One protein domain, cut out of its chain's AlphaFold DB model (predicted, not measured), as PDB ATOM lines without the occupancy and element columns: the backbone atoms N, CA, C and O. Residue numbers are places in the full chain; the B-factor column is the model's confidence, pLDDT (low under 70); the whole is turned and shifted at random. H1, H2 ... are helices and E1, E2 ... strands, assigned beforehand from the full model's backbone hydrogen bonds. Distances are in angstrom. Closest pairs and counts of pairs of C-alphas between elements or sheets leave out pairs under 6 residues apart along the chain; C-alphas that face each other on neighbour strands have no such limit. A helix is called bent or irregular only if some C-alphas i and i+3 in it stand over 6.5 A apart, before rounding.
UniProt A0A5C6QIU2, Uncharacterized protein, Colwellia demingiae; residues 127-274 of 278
ATOM      1  N   SER A 127     271.888 283.279 226.755       86.88
ATOM      2  CA  SER A 127     272.373 284.630 227.056       86.88
ATOM      3  C   SER A 127     271.562 285.742 226.382       86.88
ATOM      4  O   SER A 127     271.457 286.816 226.969       86.88
ATOM      5  N   GLN A 128     270.951 285.491 225.218       88.25
ATOM      6  CA  GLN A 128     270.111 286.464 224.505       88.25
ATOM      7  C   GLN A 128     268.827 286.807 225.278       88.25
ATOM      8  O   GLN A 128     268.285 287.898 225.126       88.25
ATOM      9  N   LEU A 129     268.377 285.944 226.200       89.19
ATOM     10  CA  LEU A 129     267.242 286.249 227.080       89.19
ATOM     11  C   LEU A 129     267.536 287.384 228.076       89.19
ATOM     12  O   LEU A 129     266.612 287.940 228.667       89.19
ATOM     13  N   LYS A 130     268.809 287.758 228.258       87.19
ATOM     14  CA  LYS A 130     269.202 288.889 229.114       87.19
ATOM     15  C   LYS A 130     269.002 290.246 228.438       87.19
ATOM     16  O   LYS A 130     269.086 291.267 229.120       87.19
ATOM     17  N   GLU A 131     268.763 290.271 227.127       89.38
ATOM     18  CA  GLU A 131     268.589 291.509 226.374       89.38
ATOM     19  C   GLU A 131     267.298 292.248 226.773       89.38
ATOM     20  O   GLU A 131     266.296 291.605 227.105       89.38
ATOM     21  N   PRO A 132     267.267 293.595 226.707       89.69
ATOM     22  CA  PRO A 132     266.101 294.381 227.120       89.69
ATOM     23  C   PRO A 132     264.808 293.991 226.398       89.69
ATOM     24  O   PRO A 132     263.745 293.934 227.014       89.69
ATOM     25  N   LEU A 133     264.903 293.684 225.100       90.38
ATOM     26  CA  LEU A 133     263.763 293.242 224.300       90.38
ATOM     27  C   LEU A 133     263.206 291.907 224.805       90.38
ATOM     28  O   LEU A 133     261.995 291.773 224.972       90.38
ATOM     29  N   ALA A 134     264.087 290.939 225.075       89.88
ATOM     30  CA  ALA A 134     263.700 289.636 225.595       89.88
ATOM     31  C   ALA A 134     263.039 289.768 226.971       89.88
ATOM     32  O   ALA A 134     261.937 289.257 227.161       89.88
ATOM     33  N   LYS A 135     263.645 290.541 227.886       90.69
ATOM     34  CA  LYS A 135     263.060 290.843 229.202       90.69
ATOM     35  C   LYS A 135     261.656 291.449 229.066       90.69
ATOM     36  O   LYS A 135     260.731 290.974 229.713       90.69
ATOM     37  N   GLY A 136     261.469 292.431 228.178       90.31
ATOM     38  CA  GLY A 136     260.164 293.061 227.945       90.31
ATOM     39  C   GLY A 136     259.089 292.092 227.438       90.31
ATOM     40  O   GLY A 136     257.959 292.112 227.929       90.31
ATOM     41  N   LEU A 137     259.440 291.208 226.498       90.94
ATOM     42  CA  LEU A 137     258.529 290.171 226.000       90.94
ATOM     43  C   LEU A 137     258.171 289.159 227.098       90.94
ATOM     44  O   LEU A 137     256.996 288.837 227.259       90.94
ATOM     45  N   ILE A 138     259.152 288.703 227.880       91.44
ATOM     46  CA  ILE A 138     258.939 287.758 228.989       91.44
ATOM     47  C   ILE A 138     258.023 288.374 230.049       91.44
ATOM     48  O   ILE A 138     257.037 287.752 230.432       91.44
ATOM     49  N   THR A 139     258.269 289.621 230.462       91.75
ATOM     50  CA  THR A 139     257.405 290.322 231.425       91.75
ATOM     51  C   THR A 139     255.971 290.454 230.913       91.75
ATOM     52  O   THR A 139     255.024 290.299 231.685       91.75
ATOM     53  N   ARG A 140     255.776 290.710 229.612       92.06
ATOM     54  CA  ARG A 140     254.430 290.758 229.031       92.06
ATOM     55  C   ARG A 140     253.740 289.395 229.093       92.06
ATOM     56  O   ARG A 140     252.568 289.345 229.450       92.06
ATOM     57  N   ILE A 141     254.455 288.312 228.791       91.38
ATOM     58  CA  ILE A 141     253.920 286.951 228.925       91.38
ATOM     59  C   ILE A 141     253.522 286.679 230.377       91.38
ATOM     60  O   ILE A 141     252.401 286.254 230.615       91.38
ATOM     61  N   GLU A 142     254.376 287.003 231.351       91.19
ATOM     62  CA  GLU A 142     254.065 286.809 232.774       91.19
ATOM     63  C   GLU A 142     252.805 287.569 233.214       91.19
ATOM     64  O   GLU A 142     252.016 287.055 234.008       91.19
ATOM     65  N   GLN A 143     252.592 288.784 232.700       92.56
ATOM     66  CA  GLN A 143     251.365 289.543 232.954       92.56
ATOM     67  C   GLN A 143     250.129 288.843 232.379       92.56
ATOM     68  O   GLN A 143     249.105 288.775 233.058       92.56
ATOM     69  N   LEU A 144     250.214 288.319 231.154       92.50
ATOM     70  CA  LEU A 144     249.106 287.604 230.518       92.50
ATOM     71  C   LEU A 144     248.811 286.276 231.213       92.50
ATOM     72  O   LEU A 144     247.646 285.954 231.408       92.50
ATOM     73  N   THR A 145     249.840 285.552 231.661       91.56
ATOM     74  CA  THR A 145     249.669 284.327 232.452       91.56
ATOM     75  C   THR A 145     248.908 284.609 233.746       91.56
ATOM     76  O   THR A 145     248.001 283.864 234.092       91.56
ATOM     77  N   ARG A 146     249.199 285.719 234.441       92.69
ATOM     78  CA  ARG A 146     248.424 286.111 235.634       92.69
ATOM     79  C   ARG A 146     246.959 286.381 235.299       92.69
ATOM     80  O   ARG A 146     246.085 285.869 235.984       92.69
ATOM     81  N   GLN A 147     246.691 287.129 234.227       94.38
ATOM     82  CA  GLN A 147     245.316 287.411 233.792       94.38
ATOM     83  C   GLN A 147     244.563 286.154 233.348       94.38
ATOM     84  O   GLN A 147     243.342 286.095 233.497       94.38
ATOM     85  N   TYR A 148     245.277 285.184 232.771       93.88
ATOM     86  CA  TYR A 148     244.723 283.891 232.394       93.88
ATOM     87  C   TYR A 148     244.322 283.120 233.649       93.88
ATOM     88  O   TYR A 148     243.159 282.754 233.763       93.88
ATOM     89  N   ASN A 149     245.229 282.983 234.619       93.44
ATOM     90  CA  ASN A 149     244.954 282.283 235.876       93.44
ATOM     91  C   ASN A 149     243.791 282.934 236.642       93.44
ATOM     92  O   ASN A 149     242.909 282.240 237.120       93.44
ATOM     93  N   GLU A 150     243.722 284.268 236.687       95.06
ATOM     94  CA  GLU A 150     242.582 284.977 237.283       95.06
ATOM     95  C   GLU A 150     241.254 284.661 236.572       95.06
ATOM     96  O   GLU A 150     240.215 284.529 237.216       95.06
ATOM     97  N   ALA A 151     241.256 284.564 235.238       93.69
ATOM     98  CA  ALA A 151     240.059 284.210 234.476       93.69
ATOM     99  C   ALA A 151     239.676 282.733 234.661       93.69
ATOM    100  O   ALA A 151     238.489 282.420 234.749       93.69
ATOM    101  N   GLU A 152     240.672 281.855 234.744       94.12
ATOM    102  CA  GLU A 152     240.526 280.425 234.991       94.12
ATOM    103  C   GLU A 152     239.951 280.153 236.388       94.12
ATOM    104  O   GLU A 152     238.960 279.436 236.512       94.12
ATOM    105  N   ASP A 153     240.480 280.810 237.424       94.44
ATOM    106  CA  ASP A 153     239.972 280.731 238.798       94.44
ATOM    107  C   ASP A 153     238.499 281.165 238.878       94.44
ATOM    108  O   ASP A 153     237.672 280.502 239.509       94.44
ATOM    109  N   LEU A 154     238.138 282.263 238.201       93.44
ATOM    110  CA  LEU A 154     236.748 282.725 238.127       93.44
ATOM    111  C   LEU A 154     235.854 281.730 237.383       93.44
ATOM    112  O   LEU A 154     234.720 281.496 237.802       93.44
ATOM    113  N   TYR A 155     236.352 281.139 236.297       92.69
ATOM    114  CA  TYR A 155     235.612 280.148 235.524       92.69
ATOM    115  C   TYR A 155     235.324 278.904 236.369       92.69
ATOM    116  O   TYR A 155     234.166 278.501 236.479       92.69
ATOM    117  N   TYR A 156     236.337 278.359 237.046       91.88
ATOM    118  CA  TYR A 156     236.174 277.222 237.952       91.88
ATOM    119  C   TYR A 156     235.356 277.553 239.208       91.88
ATOM    120  O   TYR A 156     234.797 276.651 239.827       91.88
ATOM    121  N   GLY A 157     235.218 278.830 239.573       89.81
ATOM    122  CA  GLY A 157     234.255 279.270 240.585       89.81
ATOM    123  C   GLY A 157     232.795 279.219 240.113       89.81
ATOM    124  O   GLY A 157     231.898 278.963 240.917       89.81
ATOM    125  N   ILE A 158     232.541 279.449 238.819       87.31
ATOM    126  CA  ILE A 158     231.192 279.527 238.229       87.31
ATOM    127  C   ILE A 158     230.719 278.171 237.683       87.31
ATOM    128  O   ILE A 158     229.536 277.845 237.793       87.31
ATOM    129  N   GLU A 159     231.614 277.365 237.111       87.69
ATOM    130  CA  GLU A 159     231.286 276.084 236.469       87.69
ATOM    131  C   GLU A 159     230.516 275.109 237.391       87.69
ATOM    132  O   GLU A 159     229.485 274.581 236.956       87.69
ATOM    133  N   PRO A 160     230.890 274.917 238.674       87.62
ATOM    134  CA  PRO A 160     230.131 274.053 239.575       87.62
ATOM    135  C   PRO A 160     228.706 274.561 239.819       87.62
ATOM    136  O   PRO A 160     227.772 273.764 239.886       87.62
ATOM    137  N   LEU A 161     228.521 275.885 239.913       84.00
ATOM    138  CA  LEU A 161     227.206 276.500 240.110       84.00
ATOM    139  C   LEU A 161     226.313 276.294 238.885       84.00
ATOM    140  O   LEU A 161     225.149 275.933 239.038       84.00
ATOM    141  N   LEU A 162     226.863 276.463 237.679       79.94
ATOM    142  CA  LEU A 162     226.159 276.162 236.430       79.94
ATOM    143  C   LEU A 162     225.735 274.690 236.367       79.94
ATOM    144  O   LEU A 162     224.582 274.403 236.054       79.94
ATOM    145  N   SER A 163     226.635 273.764 236.714       82.31
ATOM    146  CA  SER A 163     226.337 272.328 236.694       82.31
ATOM    147  C   SER A 163     225.224 271.949 237.675       82.31
ATOM    148  O   SER A 163     224.328 271.182 237.326       82.31
ATOM    149  N   GLU A 164     225.250 272.481 238.900       83.00
ATOM    150  CA  GLU A 164     224.217 272.191 239.900       83.00
ATOM    151  C   GLU A 164     222.869 272.834 239.557       83.00
ATOM    152  O   GLU A 164     221.833 272.195 239.744       83.00
ATOM    153  N   LEU A 165     222.859 274.052 239.005       76.62
ATOM    154  CA  LEU A 165     221.623 274.699 238.560       76.62
ATOM    155  C   LEU A 165     220.980 273.950 237.384       76.62
ATOM    156  O   LEU A 165     219.776 273.723 237.416       76.62
ATOM    157  N   GLN A 166     221.767 273.487 236.407       76.12
ATOM    158  CA  GLN A 166     221.262 272.654 235.305       76.12
ATOM    159  C   GLN A 166     220.667 271.332 235.806       76.12
ATOM    160  O   GLN A 166     219.569 270.956 235.414       76.12
ATOM    161  N   LYS A 167     221.343 270.649 236.742       80.38
ATOM    162  CA  LYS A 167     220.813 269.417 237.355       80.38
ATOM    163  C   LYS A 167     219.512 269.645 238.122       80.38
ATOM    164  O   LYS A 167     218.740 268.696 238.276       80.38
ATOM    165  N   LEU A 168     219.332 270.830 238.704       74.75
ATOM    166  CA  LEU A 168     218.110 271.200 239.412       74.75
ATOM    167  C   LEU A 168     216.966 271.393 238.413       74.75
ATOM    168  O   LEU A 168     215.903 270.813 238.619       74.75
ATOM    169  N   ASP A 169     217.233 272.129 237.331       68.88
ATOM    170  CA  ASP A 169     216.288 272.423 236.250       68.88
ATOM    171  C   ASP A 169     215.808 271.134 235.555       68.88
ATOM    172  O   ASP A 169     214.607 270.880 235.462       68.88
ATOM    173  N   ASP A 170     216.738 270.223 235.240       71.50
ATOM    174  CA  ASP A 170     216.457 268.906 234.643       71.50
ATOM    175  C   ASP A 170     215.574 267.995 235.525       71.50
ATOM    176  O   ASP A 170     214.959 267.041 235.038       71.50
ATOM    177  N   LYS A 171     215.546 268.224 236.846       71.69
ATOM    178  CA  LYS A 171     214.827 267.385 237.825       71.69
ATOM    179  C   LYS A 171     213.501 267.984 238.289       71.69
ATOM    180  O   LYS A 171     212.715 267.271 238.922       71.69
ATOM    181  N   SER A 172     213.241 269.260 238.026       62.16
ATOM    182  CA  SER A 172     211.986 269.909 238.403       62.16
ATOM    183  C   SER A 172     210.874 269.613 237.394       62.16
ATOM    184  O   SER A 172     210.990 269.885 236.210       62.16
ATOM    185  N   ALA A 173     209.744 269.080 237.876       53.69
ATOM    186  CA  ALA A 173     208.549 268.806 237.063       53.69
ATOM    187  C   ALA A 173     207.690 270.057 236.761       53.69
ATOM    188  O   ALA A 173     206.641 269.949 236.127       53.69
ATOM    189  N   MET A 174     208.102 271.230 237.243       54.81
ATOM    190  CA  MET A 174     207.534 272.521 236.868       54.81
ATOM    191  C   MET A 174     208.654 273.345 236.254       54.81
ATOM    192  O   MET A 174     209.675 273.514 236.918       54.81
ATOM    193  N   ASP A 175     208.436 273.876 235.047       52.19
ATOM    194  CA  ASP A 175     209.230 274.995 234.539       52.19
ATOM    195  C   ASP A 175     209.211 276.068 235.628       52.19
ATOM    196  O   ASP A 175     208.164 276.667 235.909       52.19
ATOM    197  N   LEU A 176     210.350 276.284 236.285       51.84
ATOM    198  CA  LEU A 176     210.572 277.377 237.233       51.84
ATOM    199  C   LEU A 176     210.657 278.696 236.451       51.84
ATOM    200  O   LEU A 176     211.618 279.458 236.542       51.84
ATOM    201  N   HIS A 177     209.626 278.981 235.663       52.72
ATOM    202  CA  HIS A 177     209.516 280.205 234.911       52.72
ATOM    203  C   HIS A 177     209.322 281.382 235.865       52.72
ATOM    204  O   HIS A 177     208.448 281.368 236.734       52.72
ATOM    205  N   LEU A 178     210.095 282.436 235.574       48.78
ATOM    206  CA  LEU A 178     209.960 283.827 236.033       48.78
ATOM    207  C   LEU A 178     210.919 284.293 237.146       48.78
ATOM    208  O   LEU A 178     210.515 285.053 238.015       48.78
ATOM    209  N   HIS A 179     212.205 283.932 237.074       51.38
ATOM    210  CA  HIS A 179     213.350 284.848 237.330       51.38
ATOM    211  C   HIS A 179     214.706 284.135 237.197       51.38
ATOM    212  O   HIS A 179     215.706 284.793 236.893       51.38
ATOM    213  N   LEU A 180     214.735 282.809 237.390       51.62
ATOM    214  CA  LEU A 180     215.947 281.991 237.280       51.62
ATOM    215  C   LEU A 180     216.535 281.995 235.865       51.62
ATOM    216  O   LEU A 180     217.751 282.127 235.749       51.62
ATOM    217  N   ASP A 181     215.692 281.984 234.825       56.22
ATOM    218  CA  ASP A 181     216.112 282.070 233.414       56.22
ATOM    219  C   ASP A 181     217.074 283.249 233.171       56.22
ATOM    220  O   ASP A 181     218.070 283.118 232.471       56.22
ATOM    221  N   SER A 182     216.863 284.389 233.844       67.25
ATOM    222  CA  SER A 182     217.723 285.572 233.686       67.25
ATOM    223  C   SER A 182     219.089 285.461 234.376       67.25
ATOM    224  O   SER A 182     220.059 286.059 233.908       67.25
ATOM    225  N   GLN A 183     219.182 284.717 235.483       72.06
ATOM    226  CA  GLN A 183     220.423 284.551 236.247       72.06
ATOM    227  C   GLN A 183     221.261 283.388 235.720       72.06
ATOM    228  O   GLN A 183     222.480 283.520 235.625       72.06
ATOM    229  N   LEU A 184     220.618 282.288 235.323       75.25
ATOM    230  CA  LEU A 184     221.249 281.182 234.603       75.25
ATOM    231  C   LEU A 184     221.831 281.660 233.272       75.25
ATOM    232  O   LEU A 184     223.008 281.425 233.006       75.25
ATOM    233  N   ASP A 185     221.063 282.425 232.489       78.81
ATOM    234  CA  ASP A 185     221.562 283.046 231.261       78.81
ATOM    235  C   ASP A 185     222.744 283.982 231.527       78.81
ATOM    236  O   ASP A 185     223.695 284.030 230.743       78.81
ATOM    237  N   LEU A 186     222.708 284.740 232.626       82.50
ATOM    238  CA  LEU A 186     223.790 285.646 233.003       82.50
ATOM    239  C   LEU A 186     225.058 284.873 233.386       82.50
ATOM    240  O   LEU A 186     226.133 285.223 232.902       82.50
ATOM    241  N   LEU A 187     224.942 283.804 234.177       83.38
ATOM    242  CA  LEU A 187     226.066 282.926 234.520       83.38
ATOM    243  C   LEU A 187     226.623 282.217 233.280       83.38
ATOM    244  O   LEU A 187     227.838 282.134 233.117       83.38
ATOM    245  N   HIS A 188     225.763 281.776 232.358       83.44
ATOM    246  CA  HIS A 188     226.185 281.200 231.082       83.44
ATOM    247  C   HIS A 188     226.939 282.208 230.215       83.44
ATOM    248  O   HIS A 188     227.979 281.878 229.642       83.44
ATOM    249  N   ARG A 189     226.452 283.452 230.130       86.88
ATOM    250  CA  ARG A 189     227.161 284.533 229.429       86.88
ATOM    251  C   ARG A 189     228.516 284.806 230.072       86.88
ATOM    252  O   ARG A 189     229.502 284.846 229.345       86.88
ATOM    253  N   GLN A 190     228.582 284.906 231.398       88.06
ATOM    254  CA  GLN A 190     229.836 285.116 232.126       88.06
ATOM    255  C   GLN A 190     230.831 283.969 231.913       88.06
ATOM    256  O   GLN A 190     231.993 284.224 231.606       88.06
ATOM    257  N   GLY A 191     230.384 282.712 231.995       88.00
ATOM    258  CA  GLY A 191     231.224 281.546 231.709       88.00
ATOM    259  C   GLY A 191     231.775 281.568 230.279       88.00
ATOM    260  O   GLY A 191     232.977 281.407 230.069       88.00
ATOM    261  N   ASN A 192     230.925 281.863 229.292       89.75
ATOM    262  CA  ASN A 192     231.337 281.980 227.891       89.75
ATOM    263  C   ASN A 192     232.302 283.155 227.649       89.75
ATOM    264  O   ASN A 192     233.236 283.037 226.853       89.75
ATOM    265  N   GLU A 193     232.097 284.289 228.321       93.38
ATOM    266  CA  GLU A 193     233.001 285.441 228.267       93.38
ATOM    267  C   GLU A 193     234.376 285.109 228.853       93.38
ATOM    268  O   GLU A 193     235.390 285.473 228.252       93.38
ATOM    269  N   LEU A 194     234.426 284.376 229.971       93.12
ATOM    270  CA  LEU A 194     235.672 283.915 230.583       93.12
ATOM    271  C   LEU A 194     236.420 282.940 229.671       93.12
ATOM    272  O   LEU A 194     237.597 283.167 229.402       93.12
ATOM    273  N   LEU A 195     235.738 281.944 229.093       92.44
ATOM    274  CA  LEU A 195     236.345 281.023 228.121       92.44
ATOM    275  C   LEU A 195     236.910 281.763 226.904       92.44
ATOM    276  O   LEU A 195     238.025 281.494 226.453       92.44
ATOM    277  N   LYS A 196     236.163 282.740 226.375       95.00
ATOM    278  CA  LYS A 196     236.629 283.571 225.260       95.00
ATOM    279  C   LYS A 196     237.843 284.414 225.657       95.00
ATOM    280  O   LYS A 196     238.778 284.539 224.868       95.00
ATOM    281  N   LYS A 197     237.841 284.985 226.864       94.88
ATOM    282  CA  LYS A 197     238.973 285.746 227.406       94.88
ATOM    283  C   LYS A 197     240.210 284.856 227.545       94.88
ATOM    284  O   LYS A 197     241.268 285.254 227.073       94.88
ATOM    285  N   MET A 198     240.070 283.662 228.119       93.75
ATOM    286  CA  MET A 198     241.149 282.680 228.267       93.75
ATOM    287  C   MET A 198     241.762 282.326 226.910       93.75
ATOM    288  O   MET A 198     242.966 282.486 226.732       93.75
ATOM    289  N   LYS A 199     240.936 281.988 225.914       94.69
ATOM    290  CA  LYS A 199     241.405 281.690 224.552       94.69
ATOM    291  C   LYS A 199     242.171 282.856 223.915       94.69
ATOM    292  O   LYS A 199     243.224 282.657 223.318       94.69
ATOM    293  N   ASN A 200     241.666 284.084 224.048       94.81
ATOM    294  CA  ASN A 200     242.354 285.265 223.519       94.81
ATOM    295  C   ASN A 200     243.721 285.479 224.195       94.81
ATOM    296  O   ASN A 200     244.689 285.842 223.528       94.81
ATOM    297  N   LEU A 201     243.805 285.249 225.509       93.75
ATOM    298  CA  LEU A 201     245.058 285.340 226.259       93.75
ATOM    299  C   LEU A 201     246.056 284.261 225.812       93.75
ATOM    300  O   LEU A 201     247.233 284.570 225.638       93.75
ATOM    301  N   GLU A 202     245.606 283.028 225.567       91.94
ATOM    302  CA  GLU A 202     246.442 281.956 225.003       91.94
ATOM    303  C   GLU A 202     246.992 282.315 223.619       91.94
ATOM    304  O   GLU A 202     248.182 282.131 223.354       91.94
ATOM    305  N   GLU A 203     246.155 282.872 222.740       91.69
ATOM    306  CA  GLU A 203     246.568 283.321 221.407       91.69
ATOM    307  C   GLU A 203     247.602 284.461 221.482       91.69
ATOM    308  O   GLU A 203     248.590 284.453 220.738       91.69
ATOM    309  N   GLU A 204     247.434 285.414 222.407       92.81
ATOM    310  CA  GLU A 204     248.404 286.493 222.636       92.81
ATOM    311  C   GLU A 204     249.728 285.949 223.203       92.81
ATOM    312  O   GLU A 204     250.803 286.304 222.707       92.81
ATOM    313  N   MET A 205     249.679 285.029 224.173       91.38
ATOM    314  CA  MET A 205     250.873 284.362 224.713       91.38
ATOM    315  C   MET A 205     251.614 283.556 223.637       91.38
ATOM    316  O   MET A 205     252.844 283.612 223.556       91.38
ATOM    317  N   LEU A 206     250.886 282.858 222.759       90.75
ATOM    318  CA  LEU A 206     251.445 282.140 221.613       90.75
ATOM    319  C   LEU A 206     252.094 283.088 220.591       90.75
ATOM    320  O   LEU A 206     253.133 282.775 220.011       90.75
ATOM    321  N   SER A 207     251.503 284.259 220.357       90.88
ATOM    322  CA  SER A 207     252.102 285.290 219.503       90.88
ATOM    323  C   SER A 207     253.419 285.811 220.091       90.88
ATOM    324  O   SER A 207     254.432 285.903 219.391       90.88
ATOM    325  N   LEU A 208     253.449 286.074 221.400       91.50
ATOM    326  CA  LEU A 208     254.653 286.526 222.096       91.50
ATOM    327  C   LEU A 208     255.744 285.452 222.149       91.50
ATOM    328  O   LEU A 208     256.918 285.785 221.990       91.50
ATOM    329  N   SER A 209     255.394 284.173 222.301       91.50
ATOM    330  CA  SER A 209     256.373 283.078 222.271       91.50
ATOM    331  C   SER A 209     257.054 282.967 220.901       91.50
ATOM    332  O   SER A 209     258.280 282.858 220.818       91.50
ATOM    333  N   ARG A 210     256.293 283.131 219.811       92.06
ATOM    334  CA  ARG A 210     256.844 283.254 218.450       92.06
ATOM    335  C   ARG A 210     257.710 284.502 218.295       92.06
ATOM    336  O   ARG A 210     258.756 284.437 217.652       92.06
ATOM    337  N   ALA A 211     257.312 285.624 218.896       90.00
ATOM    338  CA  ALA A 211     258.104 286.850 218.877       90.00
ATOM    339  C   ALA A 211     259.442 286.688 219.613       90.00
ATOM    340  O   ALA A 211     260.441 287.220 219.137       90.00
ATOM    341  N   ILE A 212     259.496 285.928 220.713       91.75
ATOM    342  CA  ILE A 212     260.757 285.570 221.378       91.75
ATOM    343  C   ILE A 212     261.643 284.774 220.413       91.75
ATOM    344  O   ILE A 212     262.786 285.160 220.178       91.75
ATOM    345  N   LEU A 213     261.120 283.713 219.787       92.12
ATOM    346  CA  LEU A 213     261.890 282.917 218.820       92.12
ATOM    347  C   LEU A 213     262.441 283.759 217.673       92.12
ATOM    348  O   LEU A 213     263.633 283.698 217.382       92.12
ATOM    349  N   HIS A 214     261.601 284.588 217.070       90.88
ATOM    350  CA  HIS A 214     261.996 285.374 215.916       90.88
ATOM    351  C   HIS A 214     262.912 286.545 216.284       90.88
ATOM    352  O   HIS A 214     263.976 286.707 215.698       90.88
ATOM    353  N   LYS A 215     262.513 287.382 217.248       87.31
ATOM    354  CA  LYS A 215     263.197 288.652 217.534       87.31
ATOM    355  C   LYS A 215     264.403 288.507 218.455       87.31
ATOM    356  O   LYS A 215     265.302 289.331 218.366       87.31
ATOM    357  N   VAL A 216     264.414 287.506 219.338       90.44
ATOM    358  CA  VAL A 216     265.528 287.278 220.275       90.44
ATOM    359  C   VAL A 216     266.506 286.264 219.694       90.44
ATOM    360  O   VAL A 216     267.705 286.514 219.651       90.44
ATOM    361  N   PHE A 217     265.996 285.130 219.206       89.50
ATOM    362  CA  PHE A 217     266.846 284.041 218.718       89.50
ATOM    363  C   PHE A 217     267.059 284.045 217.195       89.50
ATOM    364  O   PHE A 217     267.868 283.265 216.694       89.50
ATOM    365  N   GLY A 218     266.352 284.888 216.435       87.19
ATOM    366  CA  GLY A 218     266.442 284.895 214.969       87.19
ATOM    367  C   GLY A 218     265.884 283.624 214.318       87.19
ATOM    368  O   GLY A 218     266.322 283.256 213.226       87.19
ATOM    369  N   ILE A 219     264.977 282.911 214.992       90.38
ATOM    370  CA  ILE A 219     264.437 281.608 214.584       90.38
ATOM    371  C   ILE A 219     263.058 281.781 213.947       90.38
ATOM    372  O   ILE A 219     262.135 282.327 214.549       90.38
ATOM    373  N   SER A 220     262.913 281.244 212.740       86.81
ATOM    374  CA  SER A 220     261.677 281.187 211.966       86.81
ATOM    375  C   SER A 220     261.226 279.749 211.745       86.81
ATOM    376  O   SER A 220     262.024 278.812 211.746       86.81
ATOM    377  N   LYS A 221     259.922 279.553 211.539       84.44
ATOM    378  CA  LYS A 221     259.349 278.226 211.291       84.44
ATOM    379  C   LYS A 221     260.025 277.553 210.092       84.44
ATOM    380  O   LYS A 221     260.145 278.137 209.019       84.44
ATOM    381  N   GLY A 222     260.448 276.306 210.280       81.56
ATOM    382  CA  GLY A 222     261.226 275.536 209.312       81.56
ATOM    383  C   GLY A 222     262.744 275.653 209.473       81.56
ATOM    384  O   GLY A 222     263.453 274.853 208.854       81.56
ATOM    385  N   ASP A 223     263.245 276.569 210.308       84.69
ATOM    386  CA  ASP A 223     264.670 276.651 210.625       84.69
ATOM    387  C   ASP A 223     265.136 275.428 211.406       84.69
ATOM    388  O   ASP A 223     264.403 274.845 212.208       84.69
ATOM    389  N   TRP A 224     266.388 275.049 211.176       89.94
ATOM    390  CA  TRP A 224     267.049 274.006 211.943       89.94
ATOM    391  C   TRP A 224     267.700 274.654 213.145       89.94
ATOM    392  O   TRP A 224     268.465 275.606 213.005       89.94
ATOM    393  N   ILE A 225     267.382 274.148 214.326       92.94
ATOM    394  CA  ILE A 225     267.830 274.729 215.581       92.94
ATOM    395  C   ILE A 225     268.571 273.687 216.397       92.94
ATOM    396  O   ILE A 225     268.277 272.491 216.327       92.94
ATOM    397  N   SER A 226     269.538 274.149 217.180       92.25
ATOM    398  CA  SER A 226     270.228 273.315 218.156       92.25
ATOM    399  C   SER A 226     270.221 273.951 219.525       92.25
ATOM    400  O   SER A 226     270.444 275.153 219.658       92.25
ATOM    401  N   TYR A 227     270.055 273.121 220.543       92.56
ATOM    402  CA  TYR A 227     270.101 273.543 221.927       92.56
ATOM    403  C   TYR A 227     270.921 272.563 222.757       92.56
ATOM    404  O   TYR A 227     270.730 271.347 222.687       92.56
ATOM    405  N   LEU A 228     271.838 273.114 223.547       88.19
ATOM    406  CA  LEU A 228     272.602 272.395 224.554       88.19
ATOM    407  C   LEU A 228     272.204 272.966 225.913       88.19
ATOM    408  O   LEU A 228     272.528 274.111 226.225       88.19
ATOM    409  N   ALA A 229     271.470 272.185 226.704       81.38
ATOM    410  CA  ALA A 229     271.106 272.613 228.049       81.38
ATOM    411  C   ALA A 229     272.366 272.744 228.918       81.38
ATOM    412  O   ALA A 229     273.285 271.937 228.799       81.38
ATOM    413  N   VAL A 230     272.380 273.726 229.824       73.00
ATOM    414  CA  VAL A 230     273.550 274.109 230.643       73.00
ATOM    415  C   VAL A 230     274.183 272.924 231.395       73.00
ATOM    416  O   VAL A 230     275.395 272.894 231.576       73.00
ATOM    417  N   ASN A 231     273.383 271.911 231.755       73.31
ATOM    418  CA  ASN A 231     273.822 270.720 232.494       73.31
ATOM    419  C   ASN A 231     273.722 269.413 231.683       73.31
ATOM    420  O   ASN A 231     273.753 268.326 232.257       73.31
ATOM    421  N   SER A 232     273.556 269.493 230.362       77.81
ATOM    422  CA  SER A 232     273.422 268.326 229.488       77.81
ATOM    423  C   SER A 232     274.598 268.236 228.527       77.81
ATOM    424  O   SER A 232     274.995 269.217 227.910       77.81
ATOM    425  N   THR A 233     275.115 267.026 228.336       74.00
ATOM    426  CA  THR A 233     276.059 266.711 227.252       74.00
ATOM    427  C   THR A 233     275.346 266.372 225.942       74.00
ATOM    428  O   THR A 233     275.983 266.228 224.900       74.00
ATOM    429  N   SER A 234     274.020 266.229 225.982       81.50
ATOM    430  CA  SER A 234     273.209 265.853 224.828       81.50
ATOM    431  C   SER A 234     272.711 267.097 224.105       81.50
ATOM    432  O   SER A 234     271.832 267.804 224.598       81.50
ATOM    433  N   LEU A 235     273.274 267.336 222.922       86.56
ATOM    434  CA  LEU A 235     272.790 268.334 221.975       86.56
ATOM    435  C   LEU A 235     271.456 267.868 221.383       86.56
ATOM    436  O   LEU A 235     271.383 266.798 220.774       86.56
ATOM    437  N   VAL A 236     270.419 268.685 221.530       90.31
ATOM    438  CA  VAL A 236     269.126 268.475 220.872       90.31
ATOM    439  C   VAL A 236     269.112 269.292 219.589       90.31
ATOM    440  O   VAL A 236     269.486 270.464 219.599       90.31
ATOM    441  N   GLN A 237     268.703 268.677 218.481       91.06
ATOM    442  CA  GLN A 237     268.597 269.341 217.184       91.06
ATOM    443  C   GLN A 237     267.256 268.999 216.550       91.06
ATOM    444  O   GLN A 237     266.922 267.821 216.413       91.06
ATOM    445  N   LEU A 238     266.500 270.011 216.138       93.00
ATOM    446  CA  LEU A 238     265.202 269.824 215.493       93.00
ATOM    447  C   LEU A 238     264.931 270.915 214.458       93.00
ATOM    448  O   LEU A 238     265.519 271.993 214.507       93.00
ATOM    449  N   GLN A 239     264.039 270.628 213.517       91.19
ATOM    450  CA  GLN A 239     263.442 271.639 212.656       91.19
ATOM    451  C   GLN A 239     262.244 272.250 213.378       91.19
ATOM    452  O   GLN A 239     261.315 271.529 213.726       91.19
ATOM    453  N   TYR A 240     262.262 273.561 213.602       92.00
ATOM    454  CA  TYR A 240     261.214 274.252 214.349       92.00
ATOM    455  C   TYR A 240     259.876 274.234 213.595       92.00
ATOM    456  O   TYR A 240     259.790 274.674 212.447       92.00
ATOM    457  N   GLU A 241     258.813 273.772 214.255       89.19
ATOM    458  CA  GLU A 241     257.456 273.731 213.697       89.19
ATOM    459  C   GLU A 241     256.432 274.470 214.556       89.19
ATOM    460  O   GLU A 241     255.575 275.179 214.016       89.19
ATOM    461  N   HIS A 242     256.519 274.302 215.876       91.56
ATOM    462  CA  HIS A 242     255.572 274.853 216.837       91.56
ATOM    463  C   HIS A 242     256.269 275.250 218.137       91.56
ATOM    464  O   HIS A 242     257.294 274.675 218.502       91.56
ATOM    465  N   CYS A 243     255.727 276.249 218.827       93.06
ATOM    466  CA  CYS A 243     256.154 276.600 220.170       93.06
ATOM    467  C   CYS A 243     254.961 276.961 221.036       93.06
ATOM    468  O   CYS A 243     253.985 277.524 220.549       93.06
ATOM    469  N   ASP A 244     255.106 276.690 222.318       90.75
ATOM    470  CA  ASP A 244     254.127 276.969 223.348       90.75
ATOM    471  C   ASP A 244     254.844 277.476 224.597       90.75
ATOM    472  O   ASP A 244     256.061 277.320 224.749       90.75
ATOM    473  N   ILE A 245     254.092 278.145 225.464       87.12
ATOM    474  CA  ILE A 245     254.604 278.619 226.739       87.12
ATOM    475  C   ILE A 245     253.648 278.223 227.848       87.12
ATOM    476  O   ILE A 245     252.445 278.453 227.751       87.12
ATOM    477  N   HIS A 246     254.197 277.624 228.898       81.81
ATOM    478  CA  HIS A 246     253.430 277.223 230.066       81.81
ATOM    479  C   HIS A 246     254.232 277.507 231.332       81.81
ATOM    480  O   HIS A 246     255.408 277.139 231.401       81.81
ATOM    481  N   GLU A 247     253.606 278.204 232.287       75.38
ATOM    482  CA  GLU A 247     254.118 278.664 233.596       75.38
ATOM    483  C   GLU A 247     255.372 279.560 233.605       75.38
ATOM    484  O   GLU A 247     255.456 280.431 234.466       75.38
ATOM    485  N   ARG A 248     256.334 279.337 232.696       82.88
ATOM    486  CA  ARG A 248     257.594 280.075 232.400       82.88
ATOM    487  C   ARG A 248     258.507 279.324 231.422       82.88
ATOM    488  O   ARG A 248     259.624 279.769 231.145       82.88
ATOM    489  N   ILE A 249     258.077 278.166 230.933       90.00
ATOM    490  CA  ILE A 249     258.879 277.297 230.084       90.00
ATOM    491  C   ILE A 249     258.448 277.522 228.643       90.00
ATOM    492  O   ILE A 249     257.312 277.233 228.274       90.00
ATOM    493  N   LEU A 250     259.370 278.033 227.829       92.56
ATOM    494  CA  LEU A 250     259.223 278.048 226.381       92.56
ATOM    495  C   LEU A 250     259.543 276.650 225.858       92.56
ATOM    496  O   LEU A 250     260.688 276.198 225.930       92.56
ATOM    497  N   THR A 251     258.533 275.986 225.311       94.00
ATOM    498  CA  THR A 251     258.679 274.686 224.663       94.00
ATOM    499  C   THR A 251     258.684 274.882 223.157       94.00
ATOM    500  O   THR A 251     257.791 275.507 222.590       94.00
ATOM    501  N   ILE A 252     259.706 274.355 222.492       94.88
ATOM    502  CA  ILE A 252     259.888 274.409 221.044       94.88
ATOM    503  C   ILE A 252     259.849 272.978 220.528       94.88
ATOM    504  O   ILE A 252     260.588 272.126 221.019       94.88
ATOM    505  N   ARG A 253     259.003 272.712 219.535       94.06
ATOM    506  CA  ARG A 253     258.743 271.372 219.007       94.06
ATOM    507  C   ARG A 253     258.969 271.304 217.507       94.06
ATOM    508  O   ARG A 253     258.806 272.295 216.782       94.06
ATOM    509  N   GLY A 254     259.308 270.105 217.058       91.81
ATOM    510  CA  GLY A 254     259.308 269.743 215.651       91.81
ATOM    511  C   GLY A 254     260.123 268.489 215.371       91.81
ATOM    512  O   GLY A 254     260.478 267.730 216.274       91.81
ATOM    513  N   VAL A 255     260.416 268.241 214.100       89.12
ATOM    514  CA  VAL A 255     261.058 266.995 213.672       89.12
ATOM    515  C   VAL A 255     262.543 266.997 214.035       89.12
ATOM    516  O   VAL A 255     263.287 267.892 213.637       89.12
ATOM    517  N   GLY A 256     263.001 265.974 214.762       87.69
ATOM    518  CA  GLY A 256     264.407 265.857 215.160       87.69
ATOM    519  C   GLY A 256     265.359 265.711 213.969       87.69
ATOM    520  O   GLY A 256     265.027 265.059 212.981       87.69
ATOM    521  N   ILE A 257     266.568 266.255 214.075       84.31
ATOM    522  CA  ILE A 257     267.610 266.157 213.045       84.31
ATOM    523  C   ILE A 257     268.525 264.971 213.370       84.31
ATOM    524  O   ILE A 257     269.037 264.823 214.480       84.31
ATOM    525  N   LYS A 258     268.727 264.073 212.401       80.06
ATOM    526  CA  LYS A 258     269.639 262.929 212.533       80.06
ATOM    527  C   LYS A 258     271.091 263.377 212.360       80.06
ATOM    528  O   LYS A 258     271.375 264.293 211.600       80.06
ATOM    529  N   LYS A 259     272.031 262.595 212.908       70.31
ATOM    530  CA  LYS A 259     273.492 262.791 212.760       70.31
ATOM    531  C   LYS A 259     273.992 262.933 211.311       70.31
ATOM    532  O   LYS A 259     275.073 263.461 211.102       70.31
ATOM    533  N   LYS A 260     273.234 262.439 210.327       71.62
ATOM    534  CA  LYS A 260     273.551 262.548 208.893       71.62
ATOM    535  C   LYS A 260     273.077 263.862 208.248       71.62
ATOM    536  O   LYS A 260     273.256 264.016 207.050       71.62
ATOM    537  N   GLY A 261     272.469 264.779 209.007       68.81
ATOM    538  CA  GLY A 261     271.894 266.012 208.461       68.81
ATOM    539  C   GLY A 261     270.591 265.768 207.697       68.81
ATOM    540  O   GLY A 261     270.365 266.359 206.651       68.81
ATOM    541  N   GLU A 262     269.742 264.873 208.205       77.00
ATOM    542  CA  GLU A 262     268.435 264.538 207.624       77.00
ATOM    543  C   GLU A 262     267.336 264.668 208.677       77.00
ATOM    544  O   GLU A 262     267.576 264.414 209.862       77.00
ATOM    545  N   LEU A 263     266.107 264.951 208.244       79.44
ATOM    546  CA  LEU A 263     264.951 264.935 209.132       79.44
ATOM    547  C   LEU A 263     264.638 263.510 209.623       79.44
ATOM    548  O   LEU A 263     264.669 262.509 208.896       79.44
ATOM    549  N   GLY A 264     264.369 263.423 210.918       79.88
ATOM    550  CA  GLY A 264     263.886 262.252 211.627       79.88
ATOM    551  C   GLY A 264     262.435 261.914 211.298       79.88
ATOM    552  O   GLY A 264     261.771 262.572 210.509       79.88
ATOM    553  N   LYS A 265     261.935 260.853 211.936       79.75
ATOM    554  CA  LYS A 265     260.495 260.536 211.978       79.75
ATOM    555  C   LYS A 265     259.861 260.863 213.332       79.75
ATOM    556  O   LYS A 265     258.656 260.741 213.480       79.75
ATOM    557  N   ARG A 266     260.686 261.175 214.334       81.94
ATOM    558  CA  ARG A 266     260.254 261.416 215.711       81.94
ATOM    559  C   ARG A 266     260.267 262.911 215.979       81.94
ATOM    560  O   ARG A 266     261.241 263.583 215.625       81.94
ATOM    561  N   GLU A 267     259.203 263.379 216.611       89.56
ATOM    562  CA  GLU A 267     259.152 264.707 217.204       89.56
ATOM    563  C   GLU A 267     260.191 264.795 218.329       89.56
ATOM    564  O   GLU A 267     260.431 263.831 219.065       89.56
ATOM    565  N   GLN A 268     260.852 265.941 218.414       91.25
ATOM    566  CA  GLN A 268     261.718 266.320 219.516       91.25
ATOM    567  C   GLN A 268     261.216 267.628 220.112       91.25
ATOM    568  O   GLN A 268     260.506 268.396 219.461       91.25
ATOM    569  N   MET A 269     261.614 267.871 221.356       92.81
ATOM    570  CA  MET A 269     261.273 269.086 222.076       92.81
ATOM    571  C   MET A 269     262.510 269.695 222.725       92.81
ATOM    572  O   MET A 269     263.401 268.988 223.199       92.81
ATOM    573  N   ILE A 270     262.541 271.021 222.740       92.75
ATOM    574  CA  ILE A 270     263.491 271.845 223.475       92.75
ATOM    575  C   ILE A 270     262.680 272.646 224.486       92.75
ATOM    576  O   ILE A 270     261.767 273.367 224.100       92.75
ATOM    577  N   SER A 271     263.027 272.532 225.764       91.56
ATOM    578  CA  SER A 271     262.394 273.289 226.843       91.56
ATOM    579  C   SER A 271     263.402 274.262 227.437       91.56
ATOM    580  O   SER A 271     264.505 273.869 227.830       91.56
ATOM    581  N   ILE A 272     263.027 275.537 227.468       90.25
ATOM    582  CA  ILE A 272     263.860 276.639 227.940       90.25
ATOM    583  C   ILE A 272     263.117 277.352 229.057       90.25
ATOM    584  O   ILE A 272     262.012 277.850 228.858       90.25
ATOM    585  N   GLU A 273     263.742 277.432 230.222       88.94
ATOM    586  CA  GLU A 273     263.231 278.236 231.324       88.94
ATOM    587  C   GLU A 273     263.552 279.713 231.066       88.94
ATOM    588  O   GLU A 273     264.709 280.076 230.851       88.94
ATOM    589  N   LEU A 274     262.531 280.571 231.068       81.75
ATOM    590  CA  LEU A 274     262.691 281.987 230.719       81.75
ATOM    591  C   LEU A 274     263.181 282.874 231.876       81.75
ATOM    592  O   LEU A 274     263.433 284.048 231.646       81.75
TER     593      LEU A 274
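AT A GLANCE: This is residues 127 to 274 of the 278 residues of an uncharacterized protein of Colwellia demingiae (UniProt A0A5C6QIU2). A long helical hairpin, made by the bent helix H2 and the helix H3 running back beside it, has a small, strongly twisted sheet of four strands at one end, packed on the last part of H3. The hairpin makes the long axis; at its far end the turn between the helices sticks out with residues 170 to 175, and the short helix H1 lies at the sheet end, before H2. The printed part has 148 residues, with three named helices and then four named strands, H1 H2 H3 E1 E2 E3 E4. The sheet runs E1 E2 E3 E4, antiparallel throughout, and the class is mixed, helices and strands. The whole is only just extended, close to loose, with a radius of gyration of the C-alphas of 22.2 A and spans of 72 by 37 by 26 A.

IN THESE COORDINATES: E1 is residues 224 to 228, 13.9 A long; E2 is residues 235 to 246, 22.8 A; E3 is residues 249 to 258, 25.1 A; E4 is residues 262 to 273, 27.9 A, ending at C-alpha 273 (263.231, 278.236, 231.324). H3, residues 180 to 215, is 51.6 A long and begins at C-alpha 180 (215.947, 281.991, 237.280). H2, residues 132 to 169, was assigned as one helix by its hydrogen bonds but is bent, with C-alphas 157 and 160 6.7 A apart: H2a is residues 132 to 157, 37.7 A, and H2b residues 160 to 169, 14.3 A. H1 is residues 127 to 130, 5.7 A, from C-alpha 127 (272.373, 284.630, 227.056).

HOW THE PARTS SIT: The strands form a meander, each the antiparallel neighbour of the one before, and each neighbour pair is a hairpin. N 225 and O 238 join E1 to E2 within hydrogen-bond range at 2.9 A, N 244 and O 251 E2 to E3 at 2.9 A, and N 252 and O 270 E3 to E4 at 2.8 A. E2 bends by 105 degrees at residue 239, E3 by 65 degrees at residue 255 and E4 by 96 degrees at residue 265. H3 only grazes the sheet, with its residues 202 to 213; the C-alphas of Leu 206 and Asp 244 in E2 are the closest of those two elements, at 6.1 A. H2a touches H3 at a shallow tilt of 20 degrees, opposite ways, closest at the C-alphas of Tyr 148 and Met 198, 5.6 A. H2b and H3 form a helical hairpin; H3 touches H2b with residues 184 to 188 alone, closest at the C-alphas of Leu 162 and Leu 187, 7.0 A. H1 is close to H2a but not clearly touching it, and is apart from H3. Every O i to N i+4 pair is within hydrogen-bond range in H2a, H2b and H3; H1 is too short for one.

THE WHOLE: The C-alphas of Met 174 and Lys 260, the two farthest apart, are 72.4 A from each other. The printed part has no cut, and no link is long. Mean pLDDT of the printed part is 85.0; residue 169, residues 172 to 182 and residue 261 are under 70.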